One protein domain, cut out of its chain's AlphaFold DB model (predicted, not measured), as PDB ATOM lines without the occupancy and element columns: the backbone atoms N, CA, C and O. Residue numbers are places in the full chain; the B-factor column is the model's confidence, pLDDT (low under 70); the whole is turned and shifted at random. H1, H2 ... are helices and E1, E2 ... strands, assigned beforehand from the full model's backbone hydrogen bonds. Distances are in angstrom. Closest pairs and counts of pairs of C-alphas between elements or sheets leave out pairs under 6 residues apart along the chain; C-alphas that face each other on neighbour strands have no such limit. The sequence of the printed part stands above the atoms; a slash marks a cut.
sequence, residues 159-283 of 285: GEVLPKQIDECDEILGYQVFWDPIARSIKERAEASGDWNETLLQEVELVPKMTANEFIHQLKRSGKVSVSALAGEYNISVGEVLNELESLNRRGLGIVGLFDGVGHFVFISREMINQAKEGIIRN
ATOM      1  N   GLY A 159     216.350 196.692 101.262       81.94
ATOM      2  CA  GLY A 159     215.348 196.632 102.335       81.94
ATOM      3  C   GLY A 159     214.765 197.989 102.749       81.94
ATOM      4  O   GLY A 159     213.720 198.011 103.384       81.94
ATOM      5  N   GLU A 160     215.415 199.104 102.397       83.88
ATOM      6  CA  GLU A 160     214.894 200.455 102.657       83.88
ATOM      7  C   GLU A 160     213.870 200.880 101.596       83.88
ATOM      8  O   GLU A 160     212.958 201.642 101.899       83.88
ATOM      9  N   VAL A 161     214.003 200.374 100.366       86.50
ATOM     10  CA  VAL A 161     213.105 200.696  99.243       86.50
ATOM     11  C   VAL A 161     212.012 199.647  99.027       86.50
ATOM     12  O   VAL A 161     210.916 199.999  98.597       86.50
ATOM     13  N   LEU A 162     212.275 198.379  99.354       88.69
ATOM     14  CA  LEU A 162     211.326 197.273  99.240       88.69
ATOM     15  C   LEU A 162     211.167 196.565 100.598       88.69
ATOM     16  O   LEU A 162     211.835 195.553 100.856       88.69
ATOM     17  N   PRO A 163     210.308 197.087 101.492       87.56
ATOM     18  CA  PRO A 163     210.080 196.479 102.795       87.56
ATOM     19  C   PRO A 163     209.425 195.100 102.644       87.56
ATOM     20  O   PRO A 163     208.527 194.905 101.831       87.56
ATOM     21  N   LYS A 164     209.878 194.126 103.444       85.94
ATOM     22  CA  LYS A 164     209.333 192.753 103.432       85.94
ATOM     23  C   LYS A 164     207.910 192.682 103.990       85.94
ATOM     24  O   LYS A 164     207.113 191.849 103.558       85.94
ATOM     25  N   GLN A 165     207.610 193.544 104.953       84.56
ATOM     26  CA  GLN A 165     206.300 193.688 105.571       84.56
ATOM     27  C   GLN A 165     205.673 194.982 105.055       84.56
ATOM     28  O   GLN A 165     206.263 196.049 105.200       84.56
ATOM     29  N   ILE A 166     204.521 194.862 104.398       82.06
ATOM     30  CA  ILE A 166     203.766 195.998 103.851       82.06
ATOM     31  C   ILE A 166     202.714 196.450 104.865       82.06
ATOM     32  O   ILE A 166     202.497 197.648 105.026       82.06
ATOM     33  N   ASP A 167     202.090 195.495 105.561       81.00
ATOM     34  CA  ASP A 167     201.121 195.763 106.620       81.00
ATOM     35  C   ASP A 167     201.717 195.410 107.990       81.00
ATOM     36  O   ASP A 167     201.983 194.248 108.308       81.00
ATOM     37  N   GLU A 168     201.957 196.437 108.804       82.19
ATOM     38  CA  GLU A 168     202.489 196.303 110.164       82.19
ATOM     39  C   GLU A 168     201.441 195.777 111.158       82.19
ATOM     40  O   GLU A 168     201.803 195.304 112.235       82.19
ATOM     41  N   CYS A 169     200.149 195.840 110.818       76.75
ATOM     42  CA  CYS A 169     199.067 195.377 111.686       76.75
ATOM     43  C   CYS A 169     198.869 193.855 111.640       76.75
ATOM     44  O   CYS A 169     198.286 193.298 112.571       76.75
ATOM     45  N   ASP A 170     199.368 193.183 110.598       77.81
ATOM     46  CA  ASP A 170     199.281 191.732 110.440       77.81
ATOM     47  C   ASP A 170     200.677 191.113 110.283       77.81
ATOM     48  O   ASP A 170     201.257 191.066 109.197       77.81
ATOM     49  N   GLU A 171     201.224 190.617 111.396       78.62
ATOM     50  CA  GLU A 171     202.560 190.013 111.451       78.62
ATOM     51  C   GLU A 171     202.679 188.751 110.587       78.62
ATOM     52  O   GLU A 171     203.786 188.352 110.260       78.62
ATOM     53  N   ILE A 172     201.574 188.106 110.199       77.56
ATOM     54  CA  ILE A 172     201.608 186.826 109.482       77.56
ATOM     55  C   ILE A 172     201.208 187.004 108.015       77.56
ATOM     56  O   ILE A 172     201.834 186.412 107.132       77.56
ATOM     57  N   LEU A 173     200.176 187.804 107.735       83.44
ATOM     58  CA  LEU A 173     199.632 187.985 106.386       83.44
ATOM     59  C   LEU A 173     200.003 189.325 105.741       83.44
ATOM     60  O   LEU A 173     199.780 189.492 104.539       83.44
ATOM     61  N   GLY A 174     200.607 190.243 106.498       82.75
ATOM     62  CA  GLY A 174     201.084 191.540 106.016       82.75
ATOM     63  C   GLY A 174     202.394 191.488 105.228       82.75
ATOM     64  O   GLY A 174     202.874 192.517 104.746       82.75
ATOM     65  N   TYR A 175     202.988 190.301 105.072       86.69
ATOM     66  CA  TYR A 175     204.170 190.106 104.236       86.69
ATOM     67  C   TYR A 175     203.839 190.178 102.749       86.69
ATOM     68  O   TYR A 175     202.821 189.650 102.293       86.69
ATOM     69  N   GLN A 176     204.751 190.772 101.983       90.19
ATOM     70  CA  GLN A 176     204.673 190.762 100.529       90.19
ATOM     71  C   GLN A 176     204.848 189.337  99.989       90.19
ATOM     72  O   GLN A 176     205.784 188.620 100.362       90.19
ATOM     73  N   VAL A 177     203.959 188.928  99.083       90.56
ATOM     74  CA  VAL A 177     204.059 187.616  98.430       90.56
ATOM     75  C   VAL A 177     205.239 187.613  97.472       90.56
ATOM     76  O   VAL A 177     205.507 188.604  96.801       90.56
ATOM     77  N   PHE A 178     205.960 186.493  97.421       92.44
ATOM     78  CA  PHE A 178     207.127 186.318  96.555       92.44
ATOM     79  C   PHE A 178     208.271 187.311  96.835       92.44
ATOM     80  O   PHE A 178     209.140 187.499  95.986       92.44
ATOM     81  N   TRP A 179     208.329 187.920  98.026       93.12
ATOM     82  CA  TRP A 179     209.359 188.919  98.338       93.12
ATOM     83  C   TRP A 179     210.784 188.386  98.160       93.12
ATOM     84  O   TRP A 179     211.607 189.053  97.547       93.12
ATOM     85  N   ASP A 180     211.085 187.181  98.659       92.31
ATOM     86  CA  ASP A 180     212.437 186.611  98.597       92.31
ATOM     87  C   ASP A 180     212.933 186.412  97.142       92.31
ATOM     88  O   ASP A 180     214.039 186.877  96.830       92.31
ATOM     89  N   PRO A 181     212.168 185.788  96.220       92.75
ATOM     90  CA  PRO A 181     212.580 185.690  94.819       92.75
ATOM     91  C   PRO A 181     212.577 187.042  94.088       92.75
ATOM     92  O   PRO A 181     213.504 187.299  93.321       92.75
ATOM     93  N   ILE A 182     211.632 187.949  94.365       93.38
ATOM     94  CA  ILE A 182     211.631 189.303  93.779       93.38
ATOM     95  C   ILE A 182     212.891 190.070  94.197       93.38
ATOM     96  O   ILE A 182     213.613 190.601  93.354       93.38
ATOM     97  N   ALA A 183     213.195 190.098  95.494       93.06
ATOM     98  CA  ALA A 183     214.340 190.812  96.041       93.06
ATOM     99  C   ALA A 183     215.662 190.290  95.459       93.06
ATOM    100  O   ALA A 183     216.552 191.077  95.130       93.06
ATOM    101  N   ARG A 184     215.780 188.967  95.292       93.44
ATOM    102  CA  ARG A 184     216.928 188.338  94.624       93.44
ATOM    103  C   ARG A 184     217.036 188.780  93.163       93.44
ATOM    104  O   ARG A 184     218.092 189.252  92.756       93.44
ATOM    105  N   SER A 185     215.936 188.685  92.423       92.62
ATOM    106  CA  SER A 185     215.827 189.033  91.003       92.62
ATOM    107  C   SER A 185     216.225 190.498  90.738       92.62
ATOM    108  O   SER A 185     217.036 190.784  89.855       92.62
ATOM    109  N   ILE A 186     215.745 191.433  91.565       92.62
ATOM    110  CA  ILE A 186     216.103 192.861  91.492       92.62
ATOM    111  C   ILE A 186     217.579 193.078  91.816       92.62
ATOM    112  O   ILE A 186     218.267 193.818  91.114       92.62
ATOM    113  N   LYS A 187     218.079 192.434  92.877       92.38
ATOM    114  CA  LYS A 187     219.477 192.558  93.289       92.38
ATOM    115  C   LYS A 187     220.428 192.099  92.185       92.38
ATOM    116  O   LYS A 187     221.391 192.802  91.906       92.38
ATOM    117  N   GLU A 188     220.149 190.967  91.548       91.62
ATOM    118  CA  GLU A 188     220.962 190.449  90.445       91.62
ATOM    119  C   GLU A 188     220.976 191.414  89.250       91.62
ATOM    120  O   GLU A 188     222.042 191.687  88.697       91.62
ATOM    121  N   ARG A 189     219.826 192.005  88.888       90.38
ATOM    122  CA  ARG A 189     219.750 193.007  87.809       90.38
ATOM    123  C   ARG A 189     220.484 194.302  88.144       90.38
ATOM    124  O   ARG A 189     221.208 194.819  87.299       90.38
ATOM    125  N   ALA A 190     220.340 194.803  89.367       90.94
ATOM    126  CA  ALA A 190     221.033 196.008  89.814       90.94
ATOM    127  C   ALA A 190     222.550 195.787  89.977       90.94
ATOM    128  O   ALA A 190     223.329 196.713  89.781       90.94
ATOM    129  N   GLU A 191     223.001 194.575  90.323       90.69
ATOM    130  CA  GLU A 191     224.428 194.208  90.338       90.69
ATOM    131  C   GLU A 191     225.007 194.054  88.929       90.69
ATOM    132  O   GLU A 191     226.176 194.378  88.710       90.69
ATOM    133  N   ALA A 192     224.201 193.572  87.982       91.00
ATOM    134  CA  ALA A 192     224.571 193.491  86.574       91.00
ATOM    135  C   ALA A 192     224.569 194.863  85.879       91.00
ATOM    136  O   ALA A 192     225.186 195.012  84.820       91.00
ATOM    137  N   SER A 193     223.891 195.862  86.451       89.31
ATOM    138  CA  SER A 193     223.858 197.213  85.906       89.31
ATOM    139  C   SER A 193     225.111 198.013  86.284       89.31
ATOM    140  O   SER A 193     225.761 197.794  87.307       89.31
ATOM    141  N   GLY A 194     225.468 198.977  85.432       86.69
ATOM    142  CA  GLY A 194     226.525 199.946  85.738       86.69
ATOM    143  C   GLY A 194     226.110 200.996  86.778       86.69
ATOM    144  O   GLY A 194     226.980 201.685  87.309       86.69
ATOM    145  N   ASP A 195     224.809 201.102  87.077       88.94
ATOM    146  CA  ASP A 195     224.227 202.045  88.034       88.94
ATOM    147  C   ASP A 195     223.238 201.334  88.968       88.94
ATOM    148  O   ASP A 195     222.035 201.231  88.710       88.94
ATOM    149  N   TRP A 196     223.777 200.843  90.087       89.81
ATOM    150  CA  TRP A 196     223.018 200.126  91.110       89.81
ATOM    151  C   TRP A 196     221.806 200.925  91.605       89.81
ATOM    152  O   TRP A 196     220.737 200.350  91.773       89.81
ATOM    153  N   ASN A 197     221.955 202.229  91.857       90.06
ATOM    154  CA  ASN A 197     220.909 203.016  92.512       90.06
ATOM    155  C   ASN A 197     219.747 203.306  91.559       90.06
ATOM    156  O   ASN A 197     218.591 203.172  91.959       90.06
ATOM    157  N   GLU A 198     220.043 203.689  90.314       90.88
ATOM    158  CA  GLU A 198     219.006 203.975  89.322       90.88
ATOM    159  C   GLU A 198     218.222 202.708  88.957       90.88
ATOM    160  O   GLU A 198     216.991 202.709  89.006       90.88
ATOM    161  N   THR A 199     218.921 201.599  88.682       91.56
ATOM    162  CA  THR A 199     218.266 200.323  88.352       91.56
ATOM    163  C   THR A 199     217.437 199.798  89.519       91.56
ATOM    164  O   THR A 199     216.312 199.356  89.310       91.56
ATOM    165  N   LEU A 200     217.940 199.883  90.755       92.06
ATOM    166  CA  LEU A 200     217.196 199.461  91.943       92.06
ATOM    167  C   LEU A 200     215.861 200.207  92.072       92.06
ATOM    168  O   LEU A 200     214.840 199.577  92.329       92.06
ATOM    169  N   LEU A 201     215.860 201.533  91.897       91.25
ATOM    170  CA  LEU A 201     214.648 202.347  92.028       91.25
ATOM    171  C   LEU A 201     213.630 202.037  90.926       91.25
ATOM    172  O   LEU A 201     212.458 201.836  91.238       91.25
ATOM    173  N   GLN A 202     214.082 201.935  89.673       92.44
ATOM    174  CA  GLN A 202     213.218 201.592  88.538       92.44
ATOM    175  C   GLN A 202     212.588 200.207  88.709       92.44
ATOM    176  O   GLN A 202     211.389 200.030  88.514       92.44
ATOM    177  N   GLU A 203     213.384 199.219  89.112       91.94
ATOM    178  CA  GLU A 203     212.914 197.849  89.290       91.94
ATOM    179  C   GLU A 203     211.919 197.731  90.445       91.94
ATOM    180  O   GLU A 203     210.890 197.084  90.292       91.94
ATOM    181  N   VAL A 204     212.187 198.386  91.582       92.00
ATOM    182  CA  VAL A 204     211.287 198.379  92.749       92.00
ATOM    183  C   VAL A 204     209.950 199.060  92.447       92.00
ATOM    184  O   VAL A 204     208.921 198.620  92.960       92.00
ATOM    185  N   GLU A 205     209.935 200.104  91.616       90.75
ATOM    186  CA  GLU A 205     208.702 200.793  91.214       90.75
ATOM    187  C   GLU A 205     207.764 199.891  90.399       90.75
ATOM    188  O   GLU A 205     206.543 199.989  90.529       90.75
ATOM    189  N   LEU A 206     208.325 198.968  89.613       90.06
ATOM    190  CA  LEU A 206     207.572 198.034  88.777       90.06
ATOM    191  C   LEU A 206     207.054 196.804  89.538       90.06
ATOM    192  O   LEU A 206     206.236 196.058  88.999       90.06
ATOM    193  N   VAL A 207     207.510 196.570  90.773       91.19
ATOM    194  CA  VAL A 207     207.108 195.393  91.554       91.19
ATOM    195  C   VAL A 207     205.640 195.495  91.975       91.19
ATOM    196  O   VAL A 207     205.270 196.442  92.679       91.19
ATOM    197  N   PRO A 208     204.810 194.478  91.678       90.31
ATOM    198  CA  PRO A 208     203.466 194.406  92.227       90.31
ATOM    199  C   PRO A 208     203.504 194.312  93.759       90.31
ATOM    200  O   PRO A 208     204.106 193.408  94.352       90.31
ATOM    201  N   LYS A 209     202.848 195.267  94.421       89.88
ATOM    202  CA  LYS A 209     202.701 195.301  95.879       89.88
ATOM    203  C   LYS A 209     201.432 194.550  96.251       89.88
ATOM    204  O   LYS A 209     200.345 195.112  96.187       89.88
ATOM    205  N   MET A 210     201.586 193.280  96.602       92.12
ATOM    206  CA  MET A 210     200.486 192.427  97.039       92.12
ATOM    207  C   MET A 210     200.881 191.695  98.319       92.12
ATOM    208  O   MET A 210     201.940 191.063  98.395       92.12
ATOM    209  N   THR A 211     200.023 191.790  99.327       91.56
ATOM    210  CA  THR A 211     200.177 191.079 100.602       91.56
ATOM    211  C   THR A 211     199.720 189.625 100.491       91.56
ATOM    212  O   THR A 211     198.922 189.263  99.621       91.56
ATOM    213  N   ALA A 212     200.195 188.767 101.398       88.94
ATOM    214  CA  ALA A 212     199.733 187.382 101.477       88.94
ATOM    215  C   ALA A 212     198.218 187.299 101.686       88.94
ATOM    216  O   ALA A 212     197.569 186.447 101.078       88.94
ATOM    217  N   ASN A 213     197.635 188.210 102.471       88.44
ATOM    218  CA  ASN A 213     196.190 188.255 102.669       88.44
ATOM    219  C   ASN A 213     195.426 188.520 101.359       88.44
ATOM    220  O   ASN A 213     194.512 187.773 101.001       88.44
ATOM    221  N   GLU A 214     195.819 189.558 100.618       91.44
ATOM    222  CA  GLU A 214     195.191 189.924  99.342       91.44
ATOM    223  C   GLU A 214     195.299 188.793  98.323       91.44
ATOM    224  O   GLU A 214     194.310 188.439  97.676       91.44
ATOM    225  N   PHE A 215     196.469 188.160  98.249       92.25
ATOM    226  CA  PHE A 215     196.689 187.016  97.379       92.25
ATOM    227  C   PHE A 215     195.771 185.841  97.716       92.25
ATOM    228  O   PHE A 215     195.138 185.259  96.833       92.25
ATOM    229  N   ILE A 216     195.643 185.508  99.003       89.44
ATOM    230  CA  ILE A 216     194.739 184.453  99.474       89.44
ATOM    231  C   ILE A 216     193.290 184.796  99.128       89.44
ATOM    232  O   ILE A 216     192.534 183.926  98.691       89.44
ATOM    233  N   HIS A 217     192.882 186.052  99.300       89.94
ATOM    234  CA  HIS A 217     191.546 186.507  98.926       89.94
ATOM    235  C   HIS A 217     191.297 186.395  97.418       89.94
ATOM    236  O   HIS A 217     190.231 185.927  97.007       89.94
ATOM    237  N   GLN A 218     192.277 186.756  96.593       90.88
ATOM    238  CA  GLN A 218     192.200 186.614  95.141       90.88
ATOM    239  C   GLN A 218     192.115 185.141  94.720       90.88
ATOM    240  O   GLN A 218     191.290 184.790  93.871       90.88
ATOM    241  N   LEU A 219     192.897 184.262  95.353       91.00
ATOM    242  CA  LEU A 219     192.836 182.813  95.150       91.00
ATOM    243  C   LEU A 219     191.474 182.237  95.536       91.00
ATOM    244  O   LEU A 219     190.884 181.493  94.760       91.00
ATOM    245  N   LYS A 220     190.929 182.622  96.695       88.94
ATOM    246  CA  LYS A 220     189.594 182.193  97.141       88.94
ATOM    247  C   LYS A 220     188.490 182.643  96.184       88.94
ATOM    248  O   LYS A 220     187.532 181.908  95.977       88.94
ATOM    249  N   ARG A 221     188.617 183.841  95.606       90.56
ATOM    250  CA  ARG A 221     187.631 184.403  94.670       90.56
ATOM    251  C   ARG A 221     187.690 183.757  93.286       90.56
ATOM    252  O   ARG A 221     186.650 183.544  92.675       90.56
ATOM    253  N   SER A 222     188.893 183.504  92.776       92.88
ATOM    254  CA  SER A 222     189.105 182.943  91.434       92.88
ATOM    255  C   SER A 222     189.035 181.414  91.403       92.88
ATOM    256  O   SER A 222     188.722 180.835  90.364       92.88
ATOM    257  N   GLY A 223     189.356 180.752  92.517       90.50
ATOM    258  CA  GLY A 223     189.456 179.298  92.651       90.50
ATOM    259  C   GLY A 223     190.701 178.689  91.993       90.50
ATOM    260  O   GLY A 223     191.117 177.593  92.367       90.50
ATOM    261  N   LYS A 224     191.330 179.380  91.039       92.94
ATOM    262  CA  LYS A 224     192.544 178.926  90.352       92.94
ATOM    263  C   LYS A 224     193.377 180.094  89.840       92.94
ATOM    264  O   LYS A 224     192.834 181.129  89.460       92.94
ATOM    265  N   VAL A 225     194.686 179.887  89.741       94.88
ATOM    266  CA  VAL A 225     195.626 180.853  89.165       94.88
ATOM    267  C   VAL A 225     196.625 180.155  88.246       94.88
ATOM    268  O   VAL A 225     197.070 179.045  88.525       94.88
ATOM    269  N   SER A 226     196.972 180.786  87.124       96.25
ATOM    270  CA  SER A 226     198.016 180.278  86.228       96.25
ATOM    271  C   SER A 226     199.395 180.578  86.815       96.25
ATOM    272  O   SER A 226     199.726 181.739  87.060       96.25
ATOM    273  N   VAL A 227     200.216 179.543  87.016       95.62
ATOM    274  CA  VAL A 227     201.568 179.699  87.582       95.62
ATOM    275  C   VAL A 227     202.468 180.484  86.623       95.62
ATOM    276  O   VAL A 227     203.253 181.320  87.059       95.62
ATOM    277  N   SER A 228     202.323 180.275  85.312       96.12
ATOM    278  CA  SER A 228     203.059 181.038  84.297       96.12
ATOM    279  C   SER A 228     202.645 182.508  84.245       96.12
ATOM    280  O   SER A 228     203.497 183.363  84.022       96.12
ATOM    281  N   ALA A 229     201.362 182.812  84.472       95.12
ATOM    282  CA  ALA A 229     200.901 184.197  84.543       95.12
ATOM    283  C   ALA A 229     201.497 184.913  85.763       95.12
ATOM    284  O   ALA A 229     202.029 186.006  85.608       95.12
ATOM    285  N   LEU A 230     201.505 184.259  86.933       94.38
ATOM    286  CA  LEU A 230     202.163 184.788  88.134       94.38
ATOM    287  C   LEU A 230     203.665 184.991  87.917       94.38
ATOM    288  O   LEU A 230     204.202 186.036  88.260       94.38
ATOM    289  N   ALA A 231     204.350 184.021  87.311       94.75
ATOM    290  CA  ALA A 231     205.772 184.147  87.002       94.75
ATOM    291  C   ALA A 231     206.061 185.393  86.143       94.75
ATOM    292  O   ALA A 231     206.986 186.149  86.438       94.75
ATOM    293  N   GLY A 232     205.230 185.639  85.123       93.44
ATOM    294  CA  GLY A 232     205.328 186.827  84.276       93.44
ATOM    295  C   GLY A 232     205.001 188.131  85.007       93.44
ATOM    296  O   GLY A 232     205.727 189.106  84.851       93.44
ATOM    297  N   GLU A 233     203.948 188.144  85.826       93.88
ATOM    298  CA  GLU A 233     203.510 189.322  86.588       93.88
ATOM    299  C   GLU A 233     204.565 189.786  87.601       93.88
ATOM    300  O   GLU A 233     204.826 190.979  87.726       93.88
ATOM    301  N   TYR A 234     205.212 188.840  88.284       92.56
ATOM    302  CA  TYR A 234     206.225 189.126  89.303       92.56
ATOM    303  C   TYR A 234     207.659 189.131  88.760       92.56
ATOM    304  O   TYR A 234     208.594 189.377  89.519       92.56
ATOM    305  N   ASN A 235     207.845 188.866  87.462       92.88
ATOM    306  CA  ASN A 235     209.152 188.740  86.815       92.88
ATOM    307  C   ASN A 235     210.106 187.778  87.564       92.88
ATOM    308  O   ASN A 235     211.268 188.087  87.851       92.88
ATOM    309  N   ILE A 236     209.579 186.604  87.915       94.25
ATOM    310  CA  ILE A 236     210.293 185.514  88.594       94.25
ATOM    311  C   ILE A 236     210.118 184.212  87.818       94.25
ATOM    312  O   ILE A 236     209.244 184.083  86.961       94.25
ATOM    313  N   SER A 237     210.955 183.217  88.098       95.19
ATOM    314  CA  SER A 237     210.841 181.930  87.414       95.19
ATOM    315  C   SER A 237     209.619 181.135  87.893       95.19
ATOM    316  O   SER A 237     209.217 181.201  89.054       95.19
ATOM    317  N   VAL A 238     209.062 180.294  87.015       94.38
ATOM    318  CA  VAL A 238     207.972 179.363  87.369       94.38
ATOM    319  C   VAL A 238     208.363 178.483  88.562       94.38
ATOM    320  O   VAL A 238     207.552 178.268  89.456       94.38
ATOM    321  N   GLY A 239     209.614 178.014  88.615       94.19
ATOM    322  CA  GLY A 239     210.115 177.216  89.736       94.19
ATOM    323  C   GLY A 239     210.086 177.966  91.070       94.19
ATOM    324  O   GLY A 239     209.730 177.383  92.091       94.19
ATOM    325  N   GLU A 240     210.396 179.264  91.073       94.75
ATOM    326  CA  GLU A 240     210.303 180.099  92.276       94.75
ATOM    327  C   GLU A 240     208.858 180.309  92.722       94.75
ATOM    328  O   GLU A 240     208.584 180.208  93.916       94.75
ATOM    329  N   VAL A 241     207.927 180.514  91.782       94.56
ATOM    330  CA  VAL A 241     206.493 180.591  92.104       94.56
ATOM    331  C   VAL A 241     206.025 179.297  92.768       94.56
ATOM    332  O   VAL A 241     205.365 179.346  93.802       94.56
ATOM    333  N   LEU A 242     206.384 178.135  92.210       92.75
ATOM    334  CA  LEU A 242     206.010 176.830  92.767       92.75
ATOM    335  C   LEU A 242     206.564 176.633  94.185       92.75
ATOM    336  O   LEU A 242     205.818 176.250  95.086       92.75
ATOM    337  N   ASN A 243     207.847 176.943  94.387       92.88
ATOM    338  CA  ASN A 243     208.499 176.830  95.690       92.88
ATOM    339  C   ASN A 243     207.853 177.754  96.732       92.88
ATOM    340  O   ASN A 243     207.666 177.350  97.881       92.88
ATOM    341  N   GLU A 244     207.484 178.978  96.350       91.62
ATOM    342  CA  GLU A 244     206.806 179.902  97.259       91.62
ATOM    343  C   GLU A 244     205.362 179.491  97.545       91.62
ATOM    344  O   GLU A 244     204.933 179.544  98.693       91.62
ATOM    345  N   LEU A 245     204.613 178.997  96.557       91.38
ATOM    346  CA  LEU A 245     203.279 178.440  96.801       91.38
ATOM    347  C   LEU A 245     203.336 177.254  97.777       91.38
ATOM    348  O   LEU A 245     202.504 177.150  98.682       91.38
ATOM    349  N   GLU A 246     204.345 176.392  97.650       89.06
ATOM    350  CA  GLU A 246     204.580 175.306  98.600       89.06
ATOM    351  C   GLU A 246     204.973 175.834  99.991       89.06
ATOM    352  O   GLU A 246     204.469 175.348 101.005       89.06
ATOM    353  N   SER A 247     205.827 176.859 100.055       88.00
ATOM    354  CA  SER A 247     206.206 177.557 101.291       88.00
ATOM    355  C   SER A 247     204.980 178.131 102.009       88.00
ATOM    356  O   SER A 247     204.810 177.903 103.207       88.00
ATOM    357  N   LEU A 248     204.075 178.801 101.288       85.94
ATOM    358  CA  LEU A 248     202.835 179.352 101.844       85.94
ATOM    359  C   LEU A 248     201.912 178.253 102.396       85.94
ATOM    360  O   LEU A 248     201.326 178.429 103.468       85.94
ATOM    361  N   ASN A 249     201.826 177.106 101.714       85.06
ATOM    362  CA  ASN A 249     201.087 175.939 102.200       85.06
ATOM    363  C   ASN A 249     201.721 175.376 103.488       85.06
ATOM    364  O   ASN A 249     201.038 175.188 104.496       85.06
ATOM    365  N   ARG A 250     203.051 175.195 103.510       85.38
ATOM    366  CA  ARG A 250     203.798 174.698 104.685       85.38
ATOM    367  C   ARG A 250     203.717 175.634 105.891       85.38
ATOM    368  O   ARG A 250     203.690 175.154 107.021       85.38
ATOM    369  N   ARG A 251     203.651 176.951 105.670       82.75
ATOM    370  CA  ARG A 251     203.460 177.961 106.728       82.75
ATOM    371  C   ARG A 251     202.061 177.921 107.355       82.75
ATOM    372  O   ARG A 251     201.820 178.628 108.325       82.75
ATOM    373  N   GLY A 252     201.143 177.109 106.827       75.75
ATOM    374  CA  GLY A 252     199.803 176.960 107.386       75.75
ATOM    375  C   GLY A 252     198.901 178.166 107.135       75.75
ATOM    376  O   GLY A 252     197.884 178.307 107.808       75.75
ATOM    377  N   LEU A 253     199.213 179.004 106.138       76.06
ATOM    378  CA  LEU A 253     198.447 180.212 105.788       76.06
ATOM    379  C   LEU A 253     197.086 179.904 105.130       76.06
ATOM    380  O   LEU A 253     196.444 180.774 104.549       76.06
ATOM    381  N   GLY A 254     196.634 178.649 105.197       73.19
ATOM    382  CA  GLY A 254     195.348 178.213 104.661       73.19
ATOM    383  C   GLY A 254     195.302 178.099 103.137       73.19
ATOM    384  O   GLY A 254     194.211 177.971 102.586       73.19
ATOM    385  N   ILE A 255     196.453 178.127 102.457       80.88
ATOM    386  CA  ILE A 255     196.548 177.865 101.020       80.88
ATOM    387  C   ILE A 255     196.772 176.369 100.814       80.88
ATOM    388  O   ILE A 255     197.904 175.902 100.791       80.88
ATOM    389  N   VAL A 256     195.684 175.615 100.664       85.44
ATOM    390  CA  VAL A 256     195.745 174.225 100.200       85.44
ATOM    391  C   VAL A 256     195.381 174.226  98.727       85.44
ATOM    392  O   VAL A 256     194.369 174.806  98.342       85.44
ATOM    393  N   GLY A 257     196.197 173.596  97.894       87.38
ATOM    394  CA  GLY A 257     195.912 173.509  96.472       87.38
ATOM    395  C   GLY A 257     196.685 172.407  95.776       87.38
ATOM    396  O   GLY A 257     197.602 171.813  96.343       87.38
ATOM    397  N   LEU A 258     196.273 172.127  94.546       89.62
ATOM    398  CA  LEU A 258     196.883 171.137  93.665       89.62
ATOM    399  C   LEU A 258     197.238 171.800  92.341       89.62
ATOM    400  O   LEU A 258     196.565 172.733  91.903       89.62
ATOM    401  N   PHE A 259     198.279 171.294  91.692       89.81
ATOM    402  CA  PHE A 259     198.599 171.695  90.331       89.81
ATOM    403  C   PHE A 259     197.799 170.843  89.351       89.81
ATOM    404  O   PHE A 259     197.814 169.613  89.442       89.81
ATOM    405  N   ASP A 260     197.092 171.490  88.428       89.62
ATOM    406  CA  ASP A 260     196.500 170.785  87.298       89.62
ATOM    407  C   ASP A 260     197.586 170.411  86.270       89.62
ATOM    408  O   ASP A 260     198.694 170.955  86.266       89.62
ATOM    409  N   GLY A 261     197.282 169.471  85.372       87.06
ATOM    410  CA  GLY A 261     198.219 169.049  84.320       87.06
ATOM    411  C   GLY A 261     198.537 170.131  83.276       87.06
ATOM    412  O   GLY A 261     199.334 169.882  82.375       87.06
ATOM    413  N   VAL A 262     197.916 171.309  83.377       90.50
ATOM    414  CA  VAL A 262     198.072 172.453  82.465       90.50
ATOM    415  C   VAL A 262     198.936 173.556  83.103       90.50
ATOM    416  O   VAL A 262     199.290 174.525  82.437       90.50
ATOM    417  N   GLY A 263     199.335 173.409  84.372       91.25
ATOM    418  CA  GLY A 263     200.171 174.378  85.083       91.25
ATOM    419  C   GLY A 263     199.390 175.481  85.809       91.25
ATOM    420  O   GLY A 263     199.939 176.555  86.067       91.25
ATOM    421  N   HIS A 264     198.123 175.248  86.151       93.81
ATOM    422  CA  HIS A 264     197.377 176.087  87.087       93.81
ATOM    423  C   HIS A 264     197.491 175.542  88.502       93.81
ATOM    424  O   HIS A 264     197.437 174.336  88.732       93.81
ATOM    425  N   PHE A 265     197.577 176.449  89.464       93.56
ATOM    426  CA  PHE A 265     197.372 176.148  90.867       93.56
ATOM    427  C   PHE A 265     195.882 176.295  91.190       93.56
ATOM    428  O   PHE A 265     195.321 177.387  91.068       93.56
ATOM    429  N   VAL A 266     195.235 175.196  91.573       91.31
ATOM    430  CA  VAL A 266     193.820 175.146  91.958       91.31
ATOM    431  C   VAL A 266     193.727 175.205  93.474       91.31
ATOM    432  O   VAL A 266     194.247 174.331  94.167       91.31
ATOM    433  N   PHE A 267     193.056 176.233  93.985       92.50
ATOM    434  CA  PHE A 267     192.806 176.401  95.408       92.50
ATOM    435  C   PHE A 267     191.698 175.447  95.867       92.50
ATOM    436  O   PHE A 267     190.649 175.341  95.235       92.50
ATOM    437  N   ILE A 268     191.923 174.768  96.988       86.94
ATOM    438  CA  ILE A 268     190.983 173.831  97.596       86.94
ATOM    439  C   ILE A 268     190.480 174.444  98.898       86.94
ATOM    440  O   ILE A 268     191.192 174.495  99.903       86.94
ATOM    441  N   SER A 269     189.225 174.895  98.893       82.75
ATOM    442  CA  SER A 269     188.567 175.367 100.111       82.75
ATOM    443  C   SER A 269     188.124 174.202 101.005       82.75
ATOM    444  O   SER A 269     187.954 173.064 100.554       82.75
ATOM    445  N   ARG A 270     187.883 174.479 102.294       79.81
ATOM    446  CA  ARG A 270     187.270 173.489 103.197       79.81
ATOM    447  C   ARG A 270     185.877 173.093 102.722       79.81
ATOM    448  O   ARG A 270     185.518 171.929 102.850       79.81
ATOM    449  N   GLU A 271     185.125 174.026 102.150       76.19
ATOM    450  CA  GLU A 271     183.813 173.766 101.563       76.19
ATOM    451  C   GLU A 271     183.907 172.724 100.445       76.19
ATOM    452  O   GLU A 271     183.134 171.771 100.459       76.19
ATOM    453  N   MET A 272     184.893 172.826  99.545       79.44
ATOM    454  CA  MET A 272     185.112 171.826  98.489       79.44
ATOM    455  C   MET A 272     185.451 170.447  99.065       79.44
ATOM    456  O   MET A 272     184.957 169.431  98.578       79.44
ATOM    457  N   ILE A 273     186.251 170.395 100.135       82.94
ATOM    458  CA  ILE A 273     186.566 169.137 100.833       82.94
ATOM    459  C   ILE A 273     185.306 168.539 101.468       82.94
ATOM    460  O   ILE A 273     185.092 167.329 101.392       82.94
ATOM    461  N   ASN A 274     184.472 169.364 102.102       82.06
ATOM    462  CA  ASN A 274     183.247 168.909 102.754       82.06
ATOM    463  C   ASN A 274     182.219 168.416 101.729       82.06
ATOM    464  O   ASN A 274     181.676 167.330 101.902       82.06
ATOM    465  N   GLN A 275     182.040 169.136 100.619       79.94
ATOM    466  CA  GLN A 275     181.185 168.709  99.508       79.94
ATOM    467  C   GLN A 275     181.655 167.382  98.903       79.94
ATOM    468  O   GLN A 275     180.841 166.491  98.670       79.94
ATOM    469  N   ALA A 276     182.966 167.208  98.706       82.69
ATOM    470  CA  ALA A 276     183.517 165.949  98.211       82.69
ATOM    471  C   ALA A 276     183.247 164.785  99.181       82.69
ATOM    472  O   ALA A 276     182.857 163.700  98.752       82.69
ATOM    473  N   LYS A 277     183.392 165.008 100.494       82.19
ATOM    474  CA  LYS A 277     183.065 164.002 101.519       82.19
ATOM    475  C   LYS A 277     181.581 163.637 101.513       82.19
ATOM    476  O   LYS A 277     181.252 162.457 101.564       82.19
ATOM    477  N   GLU A 278     180.694 164.624 101.435       81.88
ATOM    478  CA  GLU A 278     179.246 164.397 101.396       81.88
ATOM    479  C   GLU A 278     178.806 163.675 100.115       81.88
ATOM    480  O   GLU A 278     177.957 162.786 100.179       81.88
ATOM    481  N   GLY A 279     179.420 163.991  98.971       75.25
ATOM    482  CA  GLY A 279     179.182 163.296  97.704       75.25
ATOM    483  C   GLY A 279     179.578 161.816  97.753       75.25
ATOM    484  O   GLY A 279     178.816 160.966  97.298       75.25
ATOM    485  N   ILE A 280     180.717 161.493  98.376       74.00
ATOM    486  CA  ILE A 280     181.173 160.105  98.571       74.00
ATOM    487  C   ILE A 280     180.228 159.335  99.508       74.00
ATOM    488  O   ILE A 280     179.946 158.165  99.271       74.00
ATOM    489  N   ILE A 281     179.697 159.982 100.552       69.69
ATOM    490  CA  ILE A 281     178.742 159.348 101.482       69.69
ATOM    491  C   ILE A 281     177.394 159.062 100.799       69.69
ATOM    492  O   ILE A 281     176.734 158.084 101.145       69.69
ATOM    493  N   ARG A 282     176.974 159.895  99.837       63.75
ATOM    494  CA  ARG A 282     175.699 159.723  99.119       63.75
ATOM    495  C   ARG A 282     175.759 158.707  97.975       63.75
ATOM    496  O   ARG A 282     174.719 158.146  97.653       63.75
ATOM    497  N   ASN A 283     176.936 158.443  97.407       53.62
ATOM    498  CA  ASN A 283     177.158 157.390  96.411       53.62
ATOM    499  C   ASN A 283     178.321 156.474  96.835       53.62
ATOM    500  O   ASN A 283     179.412 156.548  96.259       53.62
TER     501      ASN A 283
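Overview. This is residues 159 to 283 of the 285 residues of an uncharacterized protein of Thalassiosira oceanica (UniProt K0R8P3). The model is a long, loose shape in three parts: a helical hairpin of H1 and H2 at one end, a small three-stranded sheet with H3, H4 and H5 around it in the middle, and an arm at the other end. The arm, residues 271 to 283, of which 271 to 282 belong to H6, sticks out free, and a stretch of 20 residues with no named element, 159 to 178, comes before H1. The printed part has 125 residues, with six named helices and three named strands in the order H1 H2 H3 E1 H4 H5 E2 E3 H6; the sheet runs E1 - E3 - E2, all antiparallel, and the class is mostly helix. The radius of gyration of the C-alphas is 17.2 A, and the spans are 66 by 35 by 21 A.

Arrangement. Past the loop, look at H1, residues 179 to 192, and H2, residues 196 to 206: this hairpin touches through residues 186 to 190 of H1, opposite ways at a steep tilt of 39 degrees, and its closest C-alphas are Ala 190 and Trp 196, 4.8 A apart. Next come H3, residues 212 to 222, and E1, residues 224 to 226. H4, residues 227 to 234, touches H5, residues 238 to 250, about perpendicular at 82 degrees; their closest C-alphas, Ala 231 and Val 238, are 5.3 A apart. H1 is close to H4 but not clearly touching, with the C-alphas of Ile 182 and Tyr 234 closest at 7.0 A. E2, residues 257 to 259, and E3, residues 264 to 267, form a hairpin, with N 258 and O 266 3.0 A apart. On the other side of E3, antiparallel E1 puts N 225 2.9 A from O 265. E1, H4 H5 and E2 make a split strand-helix-strand unit, two strands running the same way with E3 between them in the sheet; its crossover is right-handed. H3 is on the sheet and stands up from it at 66 degrees, while H4 and H5 only graze it. H6, residues 270 to 282, touches no helix. In each of the six helices every O i to N i+4 pair is within hydrogen-bond range.

Along the chain. Find C-alpha 179 at (209.359, 188.919, 98.338); from there H1 runs 19.8 A. H2 spans 15.8 A, H3 15.3 A, H4 10.7 A and H5 18.4 A; E1 spans 7.0 A, E2 6.9 A and E3 9.5 A. H6 runs 18.4 A to C-alpha 282 at (175.699, 159.723, 99.119).

Size, cuts and confidence. The C-alphas farthest apart, those of Gly 194 and Arg 282, are 66.2 A apart. The printed part has no cut, and no link is long. Residues 281 to 283 have pLDDT under 70.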